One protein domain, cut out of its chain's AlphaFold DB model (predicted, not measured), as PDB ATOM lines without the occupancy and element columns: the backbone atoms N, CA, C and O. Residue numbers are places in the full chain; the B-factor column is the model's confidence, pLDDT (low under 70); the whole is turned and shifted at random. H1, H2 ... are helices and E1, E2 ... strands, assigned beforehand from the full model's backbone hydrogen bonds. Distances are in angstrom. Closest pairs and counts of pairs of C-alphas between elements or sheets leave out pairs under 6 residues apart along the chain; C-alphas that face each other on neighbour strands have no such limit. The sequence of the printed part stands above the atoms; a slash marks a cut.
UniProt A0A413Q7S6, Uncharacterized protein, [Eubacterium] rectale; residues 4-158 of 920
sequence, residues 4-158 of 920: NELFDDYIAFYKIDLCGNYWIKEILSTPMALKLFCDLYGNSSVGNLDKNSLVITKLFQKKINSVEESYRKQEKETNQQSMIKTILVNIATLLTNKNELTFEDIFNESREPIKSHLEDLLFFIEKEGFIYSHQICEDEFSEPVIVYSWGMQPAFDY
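What this domain is: This is residues 4 to 158 of the 920 residues of an uncharacterized protein of [Eubacterium] rectale (UniProt A0A413Q7S6). The model has two lobes joined by the long helix H5: a small one of the helices H1 to H4, with H3 packed on H5, and a larger one in which H7 and H8 are set crosswise to H6, next to the hairpin of E1 and E2. The last helix, H9, packs on H6 on its side toward the first lobe. The printed part has 155 residues, with nine named helices and two strands in the order H1 to H8, E1, E2, H9; the sheet is E1 - E2, antiparallel, and the class is mostly helix. The whole is only just compact, close to loose, with a radius of gyration of the C-alphas of 17.9 A and spans of 57 by 39 by 25 A.

How they stand to each other: H1, residues 4 to 13, touches H3, residues 31 to 41, at a shallow tilt of 26 degrees, the same way; the closest C-alphas are those of Ile 11 and Cys 38, 6.8 A. H2, residues 24 to 27, only just touches H4, residues 51 to 54, with 3 pairs of C-alphas within 8 A, the closest those of Ile 27 and Leu 54, 7.2 A. H3 touches H5, residues 56 to 72, at a steep tilt of 41 degrees, closest at Ala 33 and Ile 56, C-alphas 5.6 A apart. H6, residues 83 to 95, is the hub, touching four helices. Its residues 83 to 85 alone touch H5, closest at C-alphas 68 and 84, 5.6 A, at a steep tilt of 55 degrees, opposite ways. H7, residues 103 to 109, is about perpendicular to H6 at 79 degrees and touches it, closest at C-alphas 91 and 106, 6.8 A. H8, residues 115 to 127, is about perpendicular to H6 at 80 degrees and touches it, closest at C-alphas 84 and 121, 7.0 A. E1, residues 131 to 136, and E2, residues 145 to 150, form a hairpin; N 134 and O 147, 3.0 A, and N 147 and O 134, 2.9 A, are within hydrogen-bond range. H9, residues 153 to 158, touches H6, closest at C-alphas 92 and 156, 5.4 A. Every O i to N i+4 pair is within hydrogen-bond range in H3, H5, H6 and H9, against 4 of 6 in H1, 2 of 3 in H7 and 7 of 9 in H8; H2 and H4 are too short for such a pair.

Where its parts are: H1 begins at C-alpha 4 (169.482, 173.578, 145.988). H5 is 24.1 A long, H8 19.1 A, H6 18.0 A, E2 16.7 A and E1 15.8 A. H9 ends at C-alpha 158 (149.699, 186.760, 149.639).

The domain as a whole: The C-alphas farthest apart are those of Gly 20 and Phe 141, 59.7 A. The printed part has no cut and no long link. Residue 47 and residues 75 to 81 have pLDDT under 70.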
ATOM      1  N   ASN A   4     168.540 174.607 145.561       71.56
ATOM      2  CA  ASN A   4     169.482 173.578 145.988       71.56
ATOM      3  C   ASN A   4     170.939 174.063 146.038       71.56
ATOM      4  O   ASN A   4     171.668 173.638 146.937       71.56
ATOM      5  N   GLU A   5     171.339 174.948 145.121       76.62
ATOM      6  CA  GLU A   5     172.662 175.593 145.119       76.62
ATOM      7  C   GLU A   5     172.794 176.634 146.238       76.62
ATOM      8  O   GLU A   5     173.838 176.725 146.872       76.62
ATOM      9  N   LEU A   6     171.732 177.401 146.508       86.25
ATOM     10  CA  LEU A   6     171.741 178.485 147.500       86.25
ATOM     11  C   LEU A   6     171.539 178.010 148.943       86.25
ATOM     12  O   LEU A   6     171.889 178.726 149.881       86.25
ATOM     13  N   PHE A   7     170.916 176.846 149.129       88.75
ATOM     14  CA  PHE A   7     170.415 176.390 150.422       88.75
ATOM     15  C   PHE A   7     171.512 176.353 151.485       88.75
ATOM     16  O   PHE A   7     171.369 176.985 152.530       88.75
ATOM     17  N   ASP A   8     172.612 175.651 151.213       88.00
ATOM     18  CA  ASP A   8     173.655 175.410 152.213       88.00
ATOM     19  C   ASP A   8     174.354 176.722 152.626       88.00
ATOM     20  O   ASP A   8     174.575 176.955 153.818       88.00
ATOM     21  N   ASP A   9     174.578 177.634 151.672       90.62
ATOM     22  CA  ASP A   9     175.143 178.965 151.925       90.62
ATOM     23  C   ASP A   9     174.224 179.829 152.801       90.62
ATOM     24  O   ASP A   9     174.681 180.488 153.741       90.62
ATOM     25  N   TYR A  10     172.914 179.813 152.536       92.88
ATOM     26  CA  TYR A  10     171.931 180.568 153.318       92.88
ATOM     27  C   TYR A  10     171.779 180.007 154.734       92.88
ATOM     28  O   TYR A  10     171.815 180.773 155.700       92.88
ATOM     29  N   ILE A  11     171.659 178.685 154.886       93.12
ATOM     30  CA  ILE A  11     171.580 178.032 156.202       93.12
ATOM     31  C   ILE A  11     172.817 178.372 157.045       93.12
ATOM     32  O   ILE A  11     172.682 178.713 158.227       93.12
ATOM     33  N   ALA A  12     174.007 178.362 156.437       91.44
ATOM     34  CA  ALA A  12     175.248 178.756 157.096       91.44
ATOM     35  C   ALA A  12     175.267 180.248 157.472       91.44
ATOM     36  O   ALA A  12     175.580 180.588 158.616       91.44
ATOM     37  N   PHE A  13     174.893 181.145 156.551       94.69
ATOM     38  CA  PHE A  13     174.875 182.594 156.786       94.69
ATOM     39  C   PHE A  13     173.931 182.990 157.931       94.69
ATOM     40  O   PHE A  13     174.312 183.766 158.810       94.69
ATOM     41  N   TYR A  14     172.726 182.412 157.969       94.12
ATOM     42  CA  TYR A  14     171.734 182.656 159.022       94.12
ATOM     43  C   TYR A  14     171.982 181.844 160.305       94.12
ATOM     44  O   TYR A  14     171.230 181.999 161.270       94.12
ATOM     45  N   LYS A  15     173.040 181.021 160.354       94.56
ATOM     46  CA  LYS A  15     173.439 180.200 161.514       94.56
ATOM     47  C   LYS A  15     172.301 179.316 162.031       94.56
ATOM     48  O   LYS A  15     171.978 179.341 163.220       94.56
ATOM     49  N   ILE A  16     171.671 178.574 161.126       93.94
ATOM     50  CA  ILE A  16     170.545 177.691 161.443       93.94
ATOM     51  C   ILE A  16     171.066 176.269 161.647       93.94
ATOM     52  O   ILE A  16     171.723 175.715 160.767       93.94
ATOM     53  N   ASP A  17     170.752 175.663 162.791       89.75
ATOM     54  CA  ASP A  17     171.027 174.246 163.040       89.75
ATOM     55  C   ASP A  17     169.798 173.407 162.669       89.75
ATOM     56  O   ASP A  17     168.759 173.478 163.326       89.75
ATOM     57  N   LEU A  18     169.913 172.608 161.605       87.31
ATOM     58  CA  LEU A  18     168.824 171.763 161.108       87.31
ATOM     59  C   LEU A  18     168.565 170.524 161.978       87.31
ATOM     60  O   LEU A  18     167.564 169.846 161.759       87.31
ATOM     61  N   CYS A  19     169.450 170.178 162.921       84.81
ATOM     62  CA  CYS A  19     169.301 169.014 163.805       84.81
ATOM     63  C   CYS A  19     168.963 167.694 163.078       84.81
ATOM     64  O   CYS A  19     168.198 166.875 163.582       84.81
ATOM     65  N   GLY A  20     169.517 167.486 161.879       74.25
ATOM     66  CA  GLY A  20     169.270 166.294 161.057       74.25
ATOM     67  C   GLY A  20     168.048 166.370 160.129       74.25
ATOM     68  O   GLY A  20     167.825 165.440 159.357       74.25
ATOM     69  N   ASN A  21     167.286 167.471 160.125       78.44
ATOM     70  CA  ASN A  21     166.128 167.681 159.245       78.44
ATOM     71  C   ASN A  21     166.526 168.117 157.819       78.44
ATOM     72  O   ASN A  21     166.085 169.150 157.316       78.44
ATOM     73  N   TYR A  22     167.356 167.327 157.133       75.62
ATOM     74  CA  TYR A  22     167.823 167.647 155.775       75.62
ATOM     75  C   TYR A  22     166.713 167.635 154.712       75.62
ATOM     76  O   TYR A  22     166.869 168.269 153.671       75.62
ATOM     77  N   TRP A  23     165.567 167.011 155.006       75.75
ATOM     78  CA  TRP A  23     164.363 167.046 154.166       75.75
ATOM     79  C   TRP A  23     163.836 168.470 153.915       75.75
ATOM     80  O   TRP A  23     163.102 168.691 152.959       75.75
ATOM     81  N   ILE A  24     164.207 169.458 154.743       83.06
ATOM     82  CA  ILE A  24     163.820 170.869 154.560       83.06
ATOM     83  C   ILE A  24     164.331 171.410 153.216       83.06
ATOM     84  O   ILE A  24     163.639 172.201 152.574       83.06
ATOM     85  N   LYS A  25     165.507 170.947 152.768       80.19
ATOM     86  CA  LYS A  25     166.095 171.321 151.475       80.19
ATOM     87  C   LYS A  25     165.203 170.911 150.300       80.19
ATOM     88  O   LYS A  25     165.056 171.681 149.364       80.19
ATOM     89  N   GLU A  26     164.563 169.747 150.400       72.88
ATOM     90  CA  GLU A  26     163.700 169.177 149.353       72.88
ATOM     91  C   GLU A  26     162.341 169.895 149.253       72.88
ATOM     92  O   GLU A  26     161.730 169.920 148.191       72.88
ATOM     93  N   ILE A  27     161.858 170.499 150.346       77.88
ATOM     94  CA  ILE A  27     160.528 171.137 150.395       77.88
ATOM     95  C   ILE A  27     160.571 172.618 150.003       77.88
ATOM     96  O   ILE A  27     159.599 173.148 149.460       77.88
ATOM     97  N   LEU A  28     161.674 173.319 150.274       83.44
ATOM     98  CA  LEU A  28     161.797 174.741 149.949       83.44
ATOM     99  C   LEU A  28     162.104 174.920 148.456       83.44
ATOM    100  O   LEU A  28     163.246 175.077 148.048       83.44
ATOM    101  N   SER A  29     161.051 174.936 147.641       72.06
ATOM    102  CA  SER A  29     161.135 174.962 146.175       72.06
ATOM    103  C   SER A  29     161.421 176.342 145.566       72.06
ATOM    104  O   SER A  29     161.743 176.437 144.383       72.06
ATOM    105  N   THR A  30     161.329 177.434 146.342       81.00
ATOM    106  CA  THR A  30     161.554 178.804 145.839       81.00
ATOM    107  C   THR A  30     162.573 179.585 146.676       81.00
ATOM    108  O   THR A  30     162.601 179.440 147.903       81.00
ATOM    109  N   PRO A  31     163.371 180.488 146.064       85.81
ATOM    110  CA  PRO A  31     164.292 181.347 146.810       85.81
ATOM    111  C   PRO A  31     163.586 182.195 147.876       85.81
ATOM    112  O   PRO A  31     164.144 182.452 148.939       85.81
ATOM    113  N   MET A  32     162.335 182.592 147.619       87.81
ATOM    114  CA  MET A  32     161.515 183.316 148.590       87.81
ATOM    115  C   MET A  32     161.160 182.444 149.800       87.81
ATOM    116  O   MET A  32     161.288 182.904 150.931       87.81
ATOM    117  N   ALA A  33     160.760 181.185 149.590       88.88
ATOM    118  CA  ALA A  33     160.498 180.259 150.691       88.88
ATOM    119  C   ALA A  33     161.764 180.019 151.534       88.88
ATOM    120  O   ALA A  33     161.691 180.077 152.761       88.88
ATOM    121  N   LEU A  34     162.928 179.851 150.891       91.19
ATOM    122  CA  LEU A  34     164.219 179.747 151.581       91.19
ATOM    123  C   LEU A  34     164.531 180.998 152.409       91.19
ATOM    124  O   LEU A  34     164.865 180.878 153.588       91.19
ATOM    125  N   LYS A  35     164.376 182.194 151.831       90.88
ATOM    126  CA  LYS A  35     164.591 183.456 152.550       90.88
ATOM    127  C   LYS A  35     163.661 183.579 153.758       90.88
ATOM    128  O   LYS A  35     164.136 183.847 154.854       90.88
ATOM    129  N   LEU A  36     162.358 183.345 153.587       91.19
ATOM    130  CA  LEU A  36     161.382 183.429 154.681       91.19
ATOM    131  C   LEU A  36     161.680 182.428 155.794       91.19
ATOM    132  O   LEU A  36     161.568 182.767 156.970       91.19
ATOM    133  N   PHE A  37     162.054 181.200 155.433       92.69
ATOM    134  CA  PHE A  37     162.505 180.206 156.397       92.69
ATOM    135  C   PHE A  37     163.723 180.722 157.172       92.69
ATOM    136  O   PHE A  37     163.725 180.701 158.402       92.69
ATOM    137  N   CYS A  38     164.720 181.258 156.470       92.69
ATOM    138  CA  CYS A  38     165.925 181.784 157.097       92.69
ATOM    139  C   CYS A  38     165.648 182.977 158.024       92.69
ATOM    140  O   CYS A  38     166.161 183.018 159.140       92.69
ATOM    141  N   ASP A  39     164.775 183.896 157.612       90.00
ATOM    142  CA  ASP A  39     164.340 185.035 158.424       90.00
ATOM    143  C   ASP A  39     163.614 184.591 159.704       90.00
ATOM    144  O   ASP A  39     163.737 185.233 160.745       90.00
ATOM    145  N   LEU A  40     162.837 183.504 159.634       90.50
ATOM    146  CA  LEU A  40     162.050 182.986 160.756       90.50
ATOM    147  C   LEU A  40     162.878 182.192 161.767       90.50
ATOM    148  O   LEU A  40     162.584 182.246 162.961       90.50
ATOM    149  N   TYR A  41     163.874 181.441 161.296       91.19
ATOM    150  CA  TYR A  41     164.640 180.496 162.118       91.19
ATOM    151  C   TYR A  41     166.123 180.874 162.268       91.19
ATOM    152  O   TYR A  41     166.902 180.091 162.813       91.19
ATOM    153  N   GLY A  42     166.530 182.064 161.828       91.38
ATOM    154  CA  GLY A  42     167.899 182.560 161.971       91.38
ATOM    155  C   GLY A  42     168.393 182.530 163.421       91.38
ATOM    156  O   GLY A  42     167.688 182.932 164.346       91.38
ATOM    157  N   ASN A  43     169.632 182.077 163.619       91.69
ATOM    158  CA  ASN A  43     170.263 181.858 164.927       91.69
ATOM    159  C   ASN A  43     169.496 180.885 165.848       91.69
ATOM    160  O   ASN A  43     169.559 181.021 167.072       91.69
ATOM    161  N   SER A  44     168.759 179.922 165.286       89.94
ATOM    162  CA  SER A  44     167.990 178.936 166.054       89.94
ATOM    163  C   SER A  44     168.251 177.489 165.614       89.94
ATOM    164  O   SER A  44     168.857 177.230 164.574       89.94
ATOM    165  N   SER A  45     167.804 176.548 166.451       86.19
ATOM    166  CA  SER A  45     167.860 175.106 166.214       86.19
ATOM    167  C   SER A  45     166.463 174.583 165.877       86.19
ATOM    168  O   SER A  45     165.485 174.877 166.571       86.19
ATOM    169  N   VAL A  46     166.370 173.816 164.792       83.19
ATOM    170  CA  VAL A  46     165.118 173.408 164.154       83.19
ATOM    171  C   VAL A  46     164.905 171.906 164.351       83.19
ATOM    172  O   VAL A  46     165.079 171.111 163.435       83.19
ATOM    173  N   GLY A  47     164.562 171.504 165.580       67.81
ATOM    174  CA  GLY A  47     164.444 170.088 165.960       67.81
ATOM    175  C   GLY A  47     163.152 169.396 165.504       67.81
ATOM    176  O   GLY A  47     163.211 168.325 164.910       67.81
ATOM    177  N   ASN A  48     161.986 170.007 165.753       71.75
ATOM    178  CA  ASN A  48     160.671 169.455 165.400       71.75
ATOM    179  C   ASN A  48     159.875 170.482 164.595       71.75
ATOM    180  O   ASN A  48     159.291 171.403 165.172       71.75
ATOM    181  N   LEU A  49     159.841 170.317 163.273       76.56
ATOM    182  CA  LEU A  49     159.045 171.155 162.385       76.56
ATOM    183  C   LEU A  49     158.048 170.312 161.596       76.56
ATOM    184  O   LEU A  49     158.411 169.296 161.011       76.56
ATOM    185  N   ASP A  50     156.795 170.756 161.568       73.75
ATOM    186  CA  ASP A  50     155.779 170.172 160.696       73.75
ATOM    187  C   ASP A  50     156.070 170.551 159.234       73.75
ATOM    188  O   ASP A  50     156.291 171.737 158.946       73.75
ATOM    189  N   LYS A  51     156.050 169.565 158.323       70.06
ATOM    190  CA  LYS A  51     156.337 169.748 156.887       70.06
ATOM    191  C   LYS A  51     155.431 170.816 156.276       70.06
ATOM    192  O   LYS A  51     155.901 171.684 155.542       70.06
ATOM    193  N   ASN A  52     154.169 170.848 156.695       70.81
ATOM    194  CA  ASN A  52     153.157 171.775 156.173       70.81
ATOM    195  C   ASN A  52     153.378 173.216 156.607       70.81
ATOM    196  O   ASN A  52     152.858 174.157 156.012       70.81
ATOM    197  N   SER A  53     154.216 173.421 157.620       74.75
ATOM    198  CA  SER A  53     154.570 174.759 158.060       74.75
ATOM    199  C   SER A  53     155.599 175.458 157.162       74.75
ATOM    200  O   SER A  53     155.870 176.640 157.392       74.75
ATOM    201  N   LEU A  54     156.135 174.754 156.154       81.50
ATOM    202  CA  LEU A  54     157.079 175.269 155.155       81.50
ATOM    203  C   LEU A  54     156.431 175.685 153.830       81.50
ATOM    204  O   LEU A  54     157.113 176.247 152.976       81.50
ATOM    205  N   VAL A  55     155.123 175.472 153.662       82.31
ATOM    206  CA  VAL A  55     154.392 176.003 152.506       82.31
ATOM    207  C   VAL A  55     154.459 177.532 152.535       82.31
ATOM    208  O   VAL A  55     154.302 178.156 153.590       82.31
ATOM    209  N   ILE A  56     154.679 178.157 151.376       87.44
ATOM    210  CA  ILE A  56     154.962 179.598 151.270       87.44
ATOM    211  C   ILE A  56     153.891 180.479 151.938       87.44
ATOM    212  O   ILE A  56     154.213 181.471 152.591       87.44
ATOM    213  N   THR A  57     152.620 180.079 151.880       87.56
ATOM    214  CA  THR A  57     151.498 180.788 152.516       87.56
ATOM    215  C   THR A  57     151.567 180.757 154.048       87.56
ATOM    216  O   THR A  57     151.208 181.741 154.706       87.56
ATOM    217  N   LYS A  58     152.060 179.660 154.642       87.50
ATOM    218  CA  LYS A  58     152.300 179.523 156.089       87.50
ATOM    219  C   LYS A  58     153.565 180.254 156.517       87.50
ATOM    220  O   LYS A  58     153.559 180.879 157.578       87.50
ATOM    221  N   LEU A  59     154.612 180.242 155.691       90.88
ATOM    222  CA  LEU A  59     155.826 181.027 155.929       90.88
ATOM    223  C   LEU A  59     155.519 182.529 155.952       90.88
ATOM    224  O   LEU A  59     155.900 183.206 156.906       90.88
ATOM    225  N   PHE A  60     154.742 183.047 154.993       91.75
ATOM    226  CA  PHE A  60     154.291 184.443 155.022       91.75
ATOM    227  C   PHE A  60     153.425 184.751 156.242       91.75
ATOM    228  O   PHE A  60     153.647 185.763 156.909       91.75
ATOM    229  N   GLN A  61     152.484 183.865 156.585       90.12
ATOM    230  CA  GLN A  61     151.663 184.022 157.789       90.12
ATOM    231  C   GLN A  61     152.532 184.152 159.046       90.12
ATOM    232  O   GLN A  61     152.334 185.066 159.848       90.12
ATOM    233  N   LYS A  62     153.509 183.249 159.209       90.88
ATOM    234  CA  LYS A  62     154.455 183.253 160.328       90.88
ATOM    235  C   LYS A  62     155.329 184.505 160.323       90.88
ATOM    236  O   LYS A  62     155.463 185.121 161.377       90.88
ATOM    237  N   LYS A  63     155.871 184.920 159.171       92.25
ATOM    238  CA  LYS A  63     156.716 186.123 159.055       92.25
ATOM    239  C   LYS A  63     155.941 187.368 159.464       92.25
ATOM    240  O   LYS A  63     156.405 188.109 160.319       92.25
ATOM    241  N   ILE A  64     154.734 187.564 158.938       90.94
ATOM    242  CA  ILE A  64     153.906 188.730 159.272       90.94
ATOM    243  C   ILE A  64     153.509 188.720 160.758       90.94
ATOM    244  O   ILE A  64     153.563 189.759 161.410       90.94
ATOM    245  N   ASN A  65     153.161 187.556 161.323       90.06
ATOM    246  CA  ASN A  65     152.888 187.434 162.760       90.06
ATOM    247  C   ASN A  65     154.119 187.774 163.614       90.06
ATOM    248  O   ASN A  65     153.995 188.506 164.589       90.06
ATOM    249  N   SER A  66     155.296 187.274 163.235       90.00
ATOM    250  CA  SER A  66     156.560 187.537 163.931       90.00
ATOM    251  C   SER A  66     156.942 189.021 163.893       90.00
ATOM    252  O   SER A  66     157.385 189.578 164.901       90.00
ATOM    253  N   VAL A  67     156.712 189.688 162.759       89.38
ATOM    254  CA  VAL A  67     156.946 191.130 162.592       89.38
ATOM    255  C   VAL A  67     155.967 191.946 163.440       89.38
ATOM    256  O   VAL A  67     156.396 192.855 164.147       89.38
ATOM    257  N   GLU A  68     154.680 191.588 163.451       89.38
ATOM    258  CA  GLU A  68     153.676 192.211 164.329       89.38
ATOM    259  C   GLU A  68     154.054 192.046 165.813       89.38
ATOM    260  O   GLU A  68     154.072 193.015 166.567       89.38
ATOM    261  N   GLU A  69     154.441 190.844 166.248       87.31
ATOM    262  CA  GLU A  69     154.907 190.603 167.621       87.31
ATOM    263  C   GLU A  69     156.166 191.405 167.970       87.31
ATOM    264  O   GLU A  69     156.305 191.894 169.093       87.31
ATOM    265  N   SER A  70     157.086 191.559 167.018       87.38
ATOM    266  CA  SER A  70     158.305 192.350 167.201       87.38
ATOM    267  C   SER A  70     158.007 193.844 167.314       87.38
ATOM    268  O   SER A  70     158.638 194.526 168.122       87.38
ATOM    269  N   TYR A  71     157.019 194.344 166.569       87.19
ATOM    270  CA  TYR A  71     156.527 195.717 166.696       87.19
ATOM    271  C   TYR A  71     155.842 195.944 168.052       87.19
ATOM    272  O   TYR A  71     156.151 196.908 168.754       87.19
ATOM    273  N   ARG A  72     155.002 194.998 168.498       83.69
ATOM    274  CA  ARG A  72     154.345 195.029 169.823       83.69
ATOM    275  C   ARG A  72     155.325 195.098 170.984       83.69
ATOM    276  O   ARG A  72     155.092 195.834 171.937       83.69
ATOM    277  N   LYS A  73     156.433 194.355 170.912       82.88
ATOM    278  CA  LYS A  73     157.482 194.348 171.951       82.88
ATOM    279  C   LYS A  73     158.164 195.706 172.147       82.88
ATOM    280  O   LYS A  73     158.841 195.884 173.151       82.88
ATOM    281  N   GLN A  74     157.973 196.658 171.232       82.06
ATOM    282  CA  GLN A  74     158.446 198.037 171.379       82.06
ATOM    283  C   GLN A  74     157.460 198.927 172.166       82.06
ATOM    284  O   GLN A  74     157.619 200.141 172.164       82.06
ATOM    285  N   GLU A  75     156.436 198.338 172.806       69.56
ATOM    286  CA  GLU A  75     155.350 199.017 173.544       69.56
ATOM    287  C   GLU A  75     154.527 200.011 172.697       69.56
ATOM    288  O   GLU A  75     153.817 200.862 173.226       69.56
ATOM    289  N   LYS A  76     154.578 199.879 171.366       66.75
ATOM    290  CA  LYS A  76     153.884 200.758 170.405       66.75
ATOM    291  C   LYS A  76     152.449 200.325 170.081       66.75
ATOM    292  O   LYS A  76     151.764 200.978 169.300       66.75
ATOM    293  N   GLU A  77     151.989 199.209 170.643       65.50
ATOM    294  CA  GLU A  77     150.698 198.606 170.316       65.50
ATOM    295  C   GLU A  77     150.083 197.871 171.524       65.50
ATOM    296  O   GLU A  77     150.791 197.259 172.323       65.50
ATOM    297  N   THR A  78     148.750 197.900 171.656       61.47
ATOM    298  CA  THR A  78     148.016 197.084 172.648       61.47
ATOM    299  C   THR A  78     147.701 195.681 172.113       61.47
ATOM    300  O   THR A  78     147.503 195.500 170.917       61.47
ATOM    301  N   ASN A  79     147.531 194.680 172.990       58.53
ATOM    302  CA  ASN A  79     147.255 193.277 172.605       58.53
ATOM    303  C   ASN A  79     146.039 193.052 171.670       58.53
ATOM    304  O   ASN A  79     145.874 191.946 171.156       58.53
ATOM    305  N   GLN A  80     145.169 194.048 171.476       59.12
ATOM    306  CA  GLN A  80     143.974 193.963 170.626       59.12
ATOM    307  C   GLN A  80     144.132 194.633 169.250       59.12
ATOM    308  O   GLN A  80     143.261 194.467 168.398       59.12
ATOM    309  N   GLN A  81     145.208 195.385 169.016       69.44
ATOM    310  CA  GLN A  81     145.478 196.060 167.744       69.44
ATOM    311  C   GLN A  81     146.351 195.155 166.846       69.44
ATOM    312  O   GLN A  81     147.086 194.303 167.347       69.44
ATOM    313  N   SER A  82     146.206 195.260 165.518       81.31
ATOM    314  CA  SER A  82     147.076 194.582 164.534       81.31
ATOM    315  C   SER A  82     147.507 195.578 163.455       81.31
ATOM    316  O   SER A  82     147.052 195.526 162.305       81.31
ATOM    317  N   MET A  83     148.288 196.572 163.863       86.69
ATOM    318  CA  MET A  83     148.670 197.728 163.063       86.69
ATOM    319  C   MET A  83     149.516 197.325 161.859       86.69
ATOM    320  O   MET A  83     149.229 197.823 160.772       86.69
ATOM    321  N   ILE A  84     150.468 196.390 162.001       89.81
ATOM    322  CA  ILE A  84     151.335 195.932 160.900       89.81
ATOM    323  C   ILE A  84     150.513 195.242 159.816       89.81
ATOM    324  O   ILE A  84     150.587 195.613 158.645       89.81
ATOM    325  N   LYS A  85     149.675 194.264 160.175       88.50
ATOM    326  CA  LYS A  85     148.803 193.608 159.185       88.50
ATOM    327  C   LYS A  85     147.884 194.604 158.497       88.50
ATOM    328  O   LYS A  85     147.712 194.532 157.283       88.50
ATOM    329  N   THR A  86     147.297 195.527 159.256       88.19
ATOM    330  CA  THR A  86     146.339 196.486 158.697       88.19
ATOM    331  C   THR A  86     147.018 197.458 157.732       88.19
ATOM    332  O   THR A  86     146.499 197.664 156.636       88.19
ATOM    333  N   ILE A  87     148.191 198.008 158.078       90.81
ATOM    334  CA  ILE A  87     148.921 198.909 157.174       90.81
ATOM    335  C   ILE A  87     149.423 198.174 155.929       90.81
ATOM    336  O   ILE A  87     149.273 198.690 154.825       90.81
ATOM    337  N   LEU A  88     149.916 196.938 156.071       91.19
ATOM    338  CA  LEU A  88     150.351 196.131 154.932       91.19
ATOM    339  C   LEU A  88     149.194 195.827 153.970       91.19
ATOM    340  O   LEU A  88     149.368 195.961 152.763       91.19
ATOM    341  N   VAL A  89     148.003 195.472 154.469       88.44
ATOM    342  CA  VAL A  89     146.808 195.248 153.627       88.44
ATOM    343  C   VAL A  89     146.338 196.541 152.953       88.44
ATOM    344  O   VAL A  89     145.920 196.503 151.791       88.44
ATOM    345  N   ASN A  90     146.406 197.677 153.655       89.00
ATOM    346  CA  ASN A  90     146.070 198.984 153.087       89.00
ATOM    347  C   ASN A  90     147.012 199.336 151.933       89.00
ATOM    348  O   ASN A  90     146.539 199.632 150.838       89.00
ATOM    349  N   ILE A  91     148.325 199.221 152.148       89.94
ATOM    350  CA  ILE A  91     149.345 199.460 151.121       89.94
ATOM    351  C   ILE A  91     149.164 198.492 149.947       89.94
ATOM    352  O   ILE A  91     149.131 198.940 148.807       89.94
ATOM    353  N   ALA A  92     148.937 197.197 150.205       87.50
ATOM    354  CA  ALA A  92     148.677 196.203 149.158       87.50
ATOM    355  C   ALA A  92     147.483 196.598 148.271       87.50
ATOM    356  O   ALA A  92     147.540 196.512 147.049       87.50
ATOM    357  N   THR A  93     146.391 197.045 148.901       85.56
ATOM    358  CA  THR A  93     145.158 197.455 148.209       85.56
ATOM    359  C   THR A  93     145.348 198.756 147.427       85.56
ATOM    360  O   THR A  93     144.714 198.964 146.397       85.56
ATOM    361  N   LEU A  94     146.189 199.664 147.917       88.19
ATOM    362  CA  LEU A  94     146.495 200.904 147.213       88.19
ATOM    363  C   LEU A  94     147.393 200.649 146.003       88.19
ATOM    364  O   LEU A  94     147.114 201.154 144.913       88.19
ATOM    365  N   LEU A  95     148.411 199.807 146.177       86.00
ATOM    366  CA  LEU A  95     149.361 199.462 145.127       86.00
ATOM    367  C   LEU A  95     148.739 198.651 143.978       86.00
ATOM    368  O   LEU A  95     149.260 198.666 142.869       86.00
ATOM    369  N   THR A  96     147.589 197.993 144.174       78.31
ATOM    370  CA  THR A  96     146.867 197.369 143.046       78.31
ATOM    371  C   THR A  96     146.303 198.392 142.059       78.31
ATOM    372  O   THR A  96     146.007 198.033 140.926       78.31
ATOM    373  N   ASN A  97     146.127 199.652 142.482       81.06
ATOM    374  CA  ASN A  97     145.561 200.728 141.660       81.06
ATOM    375  C   ASN A  97     146.596 201.796 141.261       81.06
ATOM    376  O   ASN A  97     146.345 202.565 140.333       81.06
ATOM    377  N   LYS A  98     147.731 201.878 141.966       83.25
ATOM    378  CA  LYS A  98     148.823 202.833 141.728       83.25
ATOM    379  C   LYS A  98     150.173 202.118 141.797       83.25
ATOM    380  O   LYS A  98     150.408 201.362 142.727       83.25
ATOM    381  N   ASN A  99     151.084 202.412 140.870       79.44
ATOM    382  CA  ASN A  99     152.421 201.797 140.879       79.44
ATOM    383  C   ASN A  99     153.271 202.233 142.085       79.44
ATOM    384  O   ASN A  99     154.054 201.439 142.603       79.44
ATOM    385  N   GLU A 100     153.098 203.479 142.526       89.75
ATOM    386  CA  GLU A 100     153.826 204.096 143.634       89.75
ATOM    387  C   GLU A 100     152.858 204.924 144.482       89.75
ATOM    388  O   GLU A 100     151.873 205.466 143.969       89.75
ATOM    389  N   LEU A 101     153.123 205.002 145.785       92.38
ATOM    390  CA  LEU A 101     152.286 205.702 146.757       92.38
ATOM    391  C   LEU A 101     153.061 206.828 147.422       92.38
ATOM    392  O   LEU A 101     154.189 206.635 147.867       92.38
ATOM    393  N   THR A 102     152.425 207.983 147.563       91.94
ATOM    394  CA  THR A 102     152.923 209.055 148.436       91.94
ATOM    395  C   THR A 102     152.572 208.771 149.897       91.94
ATOM    396  O   THR A 102     151.702 207.947 150.199       91.94
ATOM    397  N   PHE A 103     153.218 209.475 150.830       91.00
ATOM    398  CA  PHE A 103     152.816 209.429 152.238       91.00
ATOM    399  C   PHE A 103     151.342 209.836 152.407       91.00
ATOM    400  O   PHE A 103     150.592 209.161 153.113       91.00
ATOM    401  N   GLU A 104     150.898 210.878 151.698       89.69
ATOM    402  CA  GLU A 104     149.515 211.359 151.701       89.69
ATOM    403  C   GLU A 104     148.522 210.299 151.218       89.69
ATOM    404  O   GLU A 104     147.448 210.167 151.806       89.69
ATOM    405  N   ASP A 105     148.863 209.519 150.188       91.38
ATOM    406  CA  ASP A 105     148.007 208.430 149.698       91.38
ATOM    407  C   ASP A 105     147.713 207.409 150.804       91.38
ATOM    408  O   ASP A 105     146.561 207.029 151.031       91.38
ATOM    409  N   ILE A 106     148.751 206.999 151.535       92.56
ATOM    410  CA  ILE A 106     148.641 206.012 152.615       92.56
ATOM    411  C   ILE A 106     147.960 206.630 153.843       92.56
ATOM    412  O   ILE A 106     147.125 205.989 154.494       92.56
ATOM    413  N   PHE A 107     148.280 207.886 154.157       91.69
ATOM    414  CA  PHE A 107     147.697 208.615 155.278       91.69
ATOM    415  C   PHE A 107     146.190 208.802 155.100       91.69
ATOM    416  O   PHE A 107     145.431 208.563 156.041       91.69
ATOM    417  N   ASN A 108     145.732 209.172 153.903       90.38
ATOM    418  CA  ASN A 108     144.320 209.435 153.632       90.38
ATOM    419  C   ASN A 108     143.437 208.189 153.799       90.38
ATOM    420  O   ASN A 108     142.349 208.295 154.369       90.38
ATOM    421  N   GLU A 109     143.930 207.013 153.408       88.38
ATOM    422  CA  GLU A 109     143.213 205.734 153.542       88.38
ATOM    423  C   GLU A 109     143.335 205.082 154.930       88.38
ATOM    424  O   GLU A 109     142.600 204.150 155.272       88.38
ATOM    425  N   SER A 110     144.244 205.570 155.774       87.88
ATOM    426  CA  SER A 110     144.464 205.018 157.111       87.88
ATOM    427  C   SER A 110     143.433 205.520 158.138       87.88
ATOM    428  O   SER A 110     142.915 206.638 158.073       87.88
ATOM    429  N   ARG A 111     143.129 204.689 159.144       87.31
ATOM    430  CA  ARG A 111     142.266 205.031 160.295       87.31
ATOM    431  C   ARG A 111     143.072 204.982 161.592       87.31
ATOM    432  O   ARG A 111     144.103 204.320 161.641       87.31
ATOM    433  N   GLU A 112     142.610 205.647 162.649       84.94
ATOM    434  CA  GLU A 112     143.237 205.495 163.971       84.94
ATOM    435  C   GLU A 112     143.201 204.025 164.428       84.94
ATOM    436  O   GLU A 112     142.179 203.361 164.221       84.94
ATOM    437  N   PRO A 113     144.280 203.493 165.037       84.12
ATOM    438  CA  PRO A 113     145.497 204.177 165.510       84.12
ATOM    439  C   PRO A 113     146.650 204.291 164.485       84.12
ATOM    440  O   PRO A 113     147.719 204.789 164.832       84.12
ATOM    441  N   ILE A 114     146.470 203.816 163.246       87.06
ATOM    442  CA  ILE A 114     147.532 203.750 162.218       87.06
ATOM    443  C   ILE A 114     148.024 205.144 161.846       87.06
ATOM    444  O   ILE A 114     149.225 205.356 161.741       87.06
ATOM    445  N   LYS A 115     147.102 206.103 161.692       87.69
ATOM    446  CA  LYS A 115     147.431 207.501 161.375       87.69
ATOM    447  C   LYS A 115     148.422 208.105 162.366       87.69
ATOM    448  O   LYS A 115     149.402 208.705 161.943       87.69
ATOM    449  N   SER A 116     148.203 207.875 163.660       86.75
ATOM    450  CA  SER A 116     149.084 208.364 164.725       86.75
ATOM    451  C   SER A 116     150.487 207.735 164.724       86.75
ATOM    452  O   SER A 116     151.388 208.290 165.342       86.75
ATOM    453  N   HIS A 117     150.684 206.600 164.047       87.44
ATOM    454  CA  HIS A 117     151.948 205.854 164.025       87.44
ATOM    455  C   HIS A 117     152.494 205.653 162.604       87.44
ATOM    456  O   HIS A 117     153.340 204.786 162.399       87.44
ATOM    457  N   LEU A 118     151.997 206.392 161.606       89.44
ATOM    458  CA  LEU A 118     152.225 206.035 160.206       89.44
ATOM    459  C   LEU A 118     153.706 206.084 159.810       89.44
ATOM    460  O   LEU A 118     154.188 205.128 159.218       89.44
ATOM    461  N   GLU A 119     154.431 207.147 160.163       89.12
ATOM    462  CA  GLU A 119     155.870 207.265 159.865       89.12
ATOM    463  C   GLU A 119     156.674 206.104 160.469       89.12
ATOM    464  O   GLU A 119     157.442 205.440 159.772       89.12
ATOM    465  N   ASP A 120     156.425 205.803 161.745       89.31
ATOM    466  CA  ASP A 120     157.047 204.691 162.464       89.31
ATOM    467  C   ASP A 120     156.727 203.334 161.823       89.31
ATOM    468  O   ASP A 120     157.605 202.475 161.710       89.31
ATOM    469  N   LEU A 121     155.473 203.131 161.400       90.50
ATOM    470  CA  LEU A 121     155.026 201.909 160.738       90.50
ATOM    471  C   LEU A 121     155.701 201.740 159.379       90.50
ATOM    472  O   LEU A 121     156.198 200.648 159.111       90.50
ATOM    473  N   LEU A 122     155.744 202.794 158.553       91.62
ATOM    474  CA  LEU A 122     156.389 202.774 157.236       91.62
ATOM    475  C   LEU A 122     157.882 202.466 157.365       91.62
ATOM    476  O   LEU A 122     158.363 201.542 156.712       91.62
ATOM    477  N   PHE A 123     158.583 203.141 158.279       90.19
ATOM    478  CA  PHE A 123     159.993 202.864 158.556       90.19
ATOM    479  C   PHE A 123     160.220 201.410 158.994       90.19
ATOM    480  O   PHE A 123     161.169 200.750 158.567       90.19
ATOM    481  N   PHE A 124     159.337 200.880 159.845       90.75
ATOM    482  CA  PHE A 124     159.472 199.521 160.357       90.75
ATOM    483  C   PHE A 124     159.257 198.458 159.271       90.75
ATOM    484  O   PHE A 124     160.060 197.532 159.157       90.75
ATOM    485  N   ILE A 125     158.213 198.587 158.445       92.00
ATOM    486  CA  ILE A 125     157.940 197.619 157.369       92.00
ATOM    487  C   ILE A 125     158.912 197.754 156.188       92.00
ATOM    488  O   ILE A 125     159.167 196.759 155.509       92.00
ATOM    489  N   GLU A 126     159.489 198.938 155.963       92.31
ATOM    490  CA  GLU A 126     160.588 199.147 155.011       92.31
ATOM    491  C   GLU A 126     161.863 198.436 155.474       92.31
ATOM    492  O   GLU A 126     162.490 197.718 154.698       92.31
ATOM    493  N   LYS A 127     162.210 198.539 156.763       90.38
ATOM    494  CA  LYS A 127     163.359 197.825 157.342       90.38
ATOM    495  C   LYS A 127     163.223 196.303 157.233       90.38
ATOM    496  O   LYS A 127     164.215 195.609 157.024       90.38
ATOM    497  N   GLU A 128     162.004 195.788 157.360       89.44
ATOM    498  CA  GLU A 128     161.688 194.369 157.138       89.44
ATOM    499  C   GLU A 128     161.606 193.992 155.644       89.44
ATOM    500  O   GLU A 128     161.429 192.821 155.306       89.44
ATOM    501  N   GLY A 129     161.750 194.966 154.741       88.88
ATOM    502  CA  GLY A 129     161.813 194.774 153.294       88.88
ATOM    503  C   GLY A 129     160.463 194.554 152.612       88.88
ATOM    504  O   GLY A 129     160.437 194.092 151.473       88.88
ATOM    505  N   PHE A 130     159.337 194.844 153.275       90.62
ATOM    506  CA  PHE A 130     158.019 194.739 152.637       90.62
ATOM    507  C   PHE A 130     157.819 195.830 151.586       90.62
ATOM    508  O   PHE A 130     157.337 195.528 150.497       90.62
ATOM    509  N   ILE A 131     158.225 197.065 151.882       92.62
ATOM    510  CA  ILE A 131     158.188 198.210 150.960       92.62
ATOM    511  C   ILE A 131     159.598 198.727 150.687       92.62
ATOM    512  O   ILE A 131     160.518 198.459 151.456       92.62
ATOM    513  N   TYR A 132     159.737 199.479 149.603       90.88
ATOM    514  CA  TYR A 132     160.938 200.231 149.259       90.88
ATOM    515  C   TYR A 132     160.558 201.696 149.049       90.88
ATOM    516  O   TYR A 132     159.564 201.968 148.371       90.88
ATOM    517  N   SER A 133     161.318 202.633 149.619       91.38
ATOM    518  CA  SER A 133     161.147 204.062 149.355       91.38
ATOM    519  C   SER A 133     162.265 204.625 148.478       91.38
ATOM    520  O   SER A 133     163.423 204.210 148.547       91.38
ATOM    521  N   HIS A 134     161.920 205.588 147.626       90.94
ATOM    522  CA  HIS A 134     162.890 206.416 146.913       90.94
ATOM    523  C   HIS A 134     162.327 207.815 146.671       90.94
ATOM    524  O   HIS A 134     161.141 208.071 146.877       90.94
ATOM    525  N   GLN A 135     163.200 208.740 146.274       90.50
ATOM    526  CA  GLN A 135     162.819 210.118 145.989       90.50
ATOM    527  C   GLN A 135     162.573 210.304 144.496       90.50
ATOM    528  O   GLN A 135     163.407 209.916 143.677       90.50
ATOM    529  N   ILE A 136     161.456 210.943 144.165       87.31
ATOM    530  CA  ILE A 136     161.157 211.433 142.820       87.31
ATOM    531  C   ILE A 136     161.156 212.965 142.825       87.31
ATOM    532  O   ILE A 136     160.690 213.593 143.776       87.31
ATOM    533  N   CYS A 137     161.671 213.560 141.751       84.44
ATOM    534  CA  CYS A 137     161.593 214.995 141.485       84.44
ATOM    535  C   CYS A 137     160.965 215.198 140.105       84.44
ATOM    536  O   CYS A 137     161.350 214.511 139.158       84.44
ATOM    537  N   GLU A 138     160.034 216.147 139.973       79.06
ATOM    538  CA  GLU A 138     159.481 216.515 138.659       79.06
ATOM    539  C   GLU A 138     160.548 217.153 137.747       79.06
ATOM    540  O   GLU A 138     160.538 216.934 136.535       79.06
ATOM    541  N   ASP A 139     161.499 217.891 138.331       80.81
ATOM    542  CA  ASP A 139     162.646 218.509 137.660       80.81
ATOM    543  C   ASP A 139     163.803 218.782 138.653       80.81
ATOM    544  O   ASP A 139     163.654 218.576 139.857       80.81
ATOM    545  N   GLU A 140     164.959 219.251 138.159       75.94
ATOM    546  CA  GLU A 140     166.179 219.507 138.957       75.94
ATOM    547  C   GLU A 140     166.012 220.537 140.096       75.94
ATOM    548  O   GLU A 140     166.869 220.612 140.978       75.94
ATOM    549  N   PHE A 141     164.941 221.332 140.093       81.88
ATOM    550  CA  PHE A 141     164.667 222.397 141.061       81.88
ATOM    551  C   PHE A 141     163.454 222.113 141.958       81.88
ATOM    552  O   PHE A 141     163.197 222.886 142.883       81.88
ATOM    553  N   SER A 142     162.717 221.031 141.699       81.25
ATOM    554  CA  SER A 142     161.552 220.627 142.488       81.25
ATOM    555  C   SER A 142     161.958 219.959 143.809       81.25
ATOM    556  O   SER A 142     162.973 219.263 143.884       81.25
ATOM    557  N   GLU A 143     161.160 220.157 144.866       81.69
ATOM    558  CA  GLU A 143     161.386 219.476 146.145       81.69
ATOM    559  C   GLU A 143     161.190 217.954 145.978       81.69
ATOM    560  O   GLU A 143     160.171 217.531 145.424       81.69
ATOM    561  N   PRO A 144     162.142 217.119 146.437       83.50
ATOM    562  CA  PRO A 144     162.041 215.671 146.308       83.50
ATOM    563  C   PRO A 144     160.887 215.119 147.148       83.50
ATOM    564  O   PRO A 144     160.826 215.338 148.359       83.50
ATOM    565  N   VAL A 145     160.011 214.339 146.516       88.50
ATOM    566  CA  VAL A 145     158.904 213.634 147.178       88.50
ATOM    567  C   VAL A 145     159.308 212.184 147.412       88.50
ATOM    568  O   VAL A 145     159.771 211.506 146.495       88.50
ATOM    569  N   ILE A 146     159.131 211.695 148.642       90.12
ATOM    570  CA  ILE A 146     159.334 210.278 148.959       90.12
ATOM    571  C   ILE A 146     158.113 209.497 148.483       90.12
ATOM    572  O   ILE A 146     156.986 209.760 148.914       90.12
ATOM    573  N   VAL A 147     158.353 208.510 147.631       92.69
ATOM    574  CA  VAL A 147     157.343 207.554 147.183       92.69
ATOM    575  C   VAL A 147     157.708 206.144 147.618       92.69
ATOM    576  O   VAL A 147     158.880 205.771 147.689       92.69
ATOM    577  N   TYR A 148     156.676 205.361 147.910       92.50
ATOM    578  CA  TYR A 148     156.762 203.982 148.363       92.50
ATOM    579  C   TYR A 148     156.279 203.044 147.262       92.50
ATOM    580  O   TYR A 148     155.210 203.244 146.679       92.50
ATOM    581  N   SER A 149     157.045 201.990 147.011       89.19
ATOM    582  CA  SER A 149     156.724 200.938 146.053       89.19
ATOM    583  C   SER A 149     156.923 199.546 146.665       89.19
ATOM    584  O   SER A 149     157.236 199.385 147.852       89.19
ATOM    585  N   TRP A 150     156.672 198.513 145.862       83.94
ATOM    586  CA  TRP A 150     156.769 197.113 146.263       83.94
ATOM    587  C   TRP A 150     158.219 196.753 146.628       83.94
ATOM    588  O   TRP A 150     159.095 196.775 145.770       83.94
ATOM    589  N   GLY A 151     158.470 196.365 147.883       85.25
ATOM    590  CA  GLY A 151     159.757 195.788 148.296       85.25
ATOM    591  C   GLY A 151     159.771 194.268 148.120       85.25
ATOM    592  O   GLY A 151     160.655 193.703 147.478       85.25
ATOM    593  N   MET A 152     158.736 193.597 148.631       87.56
ATOM    594  CA  MET A 152     158.560 192.145 148.536       87.56
ATOM    595  C   MET A 152     157.207 191.808 147.905       87.56
ATOM    596  O   MET A 152     156.229 191.530 148.601       87.56
ATOM    597  N   GLN A 153     157.153 191.809 146.571       86.12
ATOM    598  CA  GLN A 153     155.916 191.585 145.812       86.12
ATOM    599  C   GLN A 153     155.131 190.323 146.238       86.12
ATOM    600  O   GLN A 153     153.940 190.462 146.518       86.12
ATOM    601  N   PRO A 154     155.748 189.135 146.430       89.06
ATOM    602  CA  PRO A 154     154.989 187.939 146.810       89.06
ATOM    603  C   PRO A 154     154.283 188.040 148.177       89.06
ATOM    604  O   PRO A 154     153.286 187.359 148.408       89.06
ATOM    605  N   ALA A 155     154.760 188.903 149.087       88.69
ATOM    606  CA  ALA A 155     154.087 189.144 150.364       88.69
ATOM    607  C   ALA A 155     152.779 189.923 150.176       88.69
ATOM    608  O   ALA A 155     151.781 189.646 150.842       88.69
ATOM    609  N   PHE A 156     152.769 190.883 149.253       88.19
ATOM    610  CA  PHE A 156     151.562 191.615 148.894       88.19
ATOM    611  C   PHE A 156     150.585 190.748 148.100       88.19
ATOM    612  O   PHE A 156     149.390 190.777 148.399       88.19
ATOM    613  N   ASP A 157     151.083 189.908 147.187       89.62
ATOM    614  CA  ASP A 157     150.266 188.908 146.491       89.62
ATOM    615  C   ASP A 157     149.551 187.990 147.495       89.62
ATOM    616  O   ASP A 157     148.345 187.760 147.392       89.62
ATOM    617  N   TYR A 158     150.264 187.541 148.537       91.50
ATOM    618  CA  TYR A 158     149.699 186.760 149.639       91.50
ATOM    619  C   TYR A 158     148.609 187.514 150.414       91.50
ATOM    620  O   TYR A 158     147.544 186.956 150.692       91.50
TER     621      TYR A 158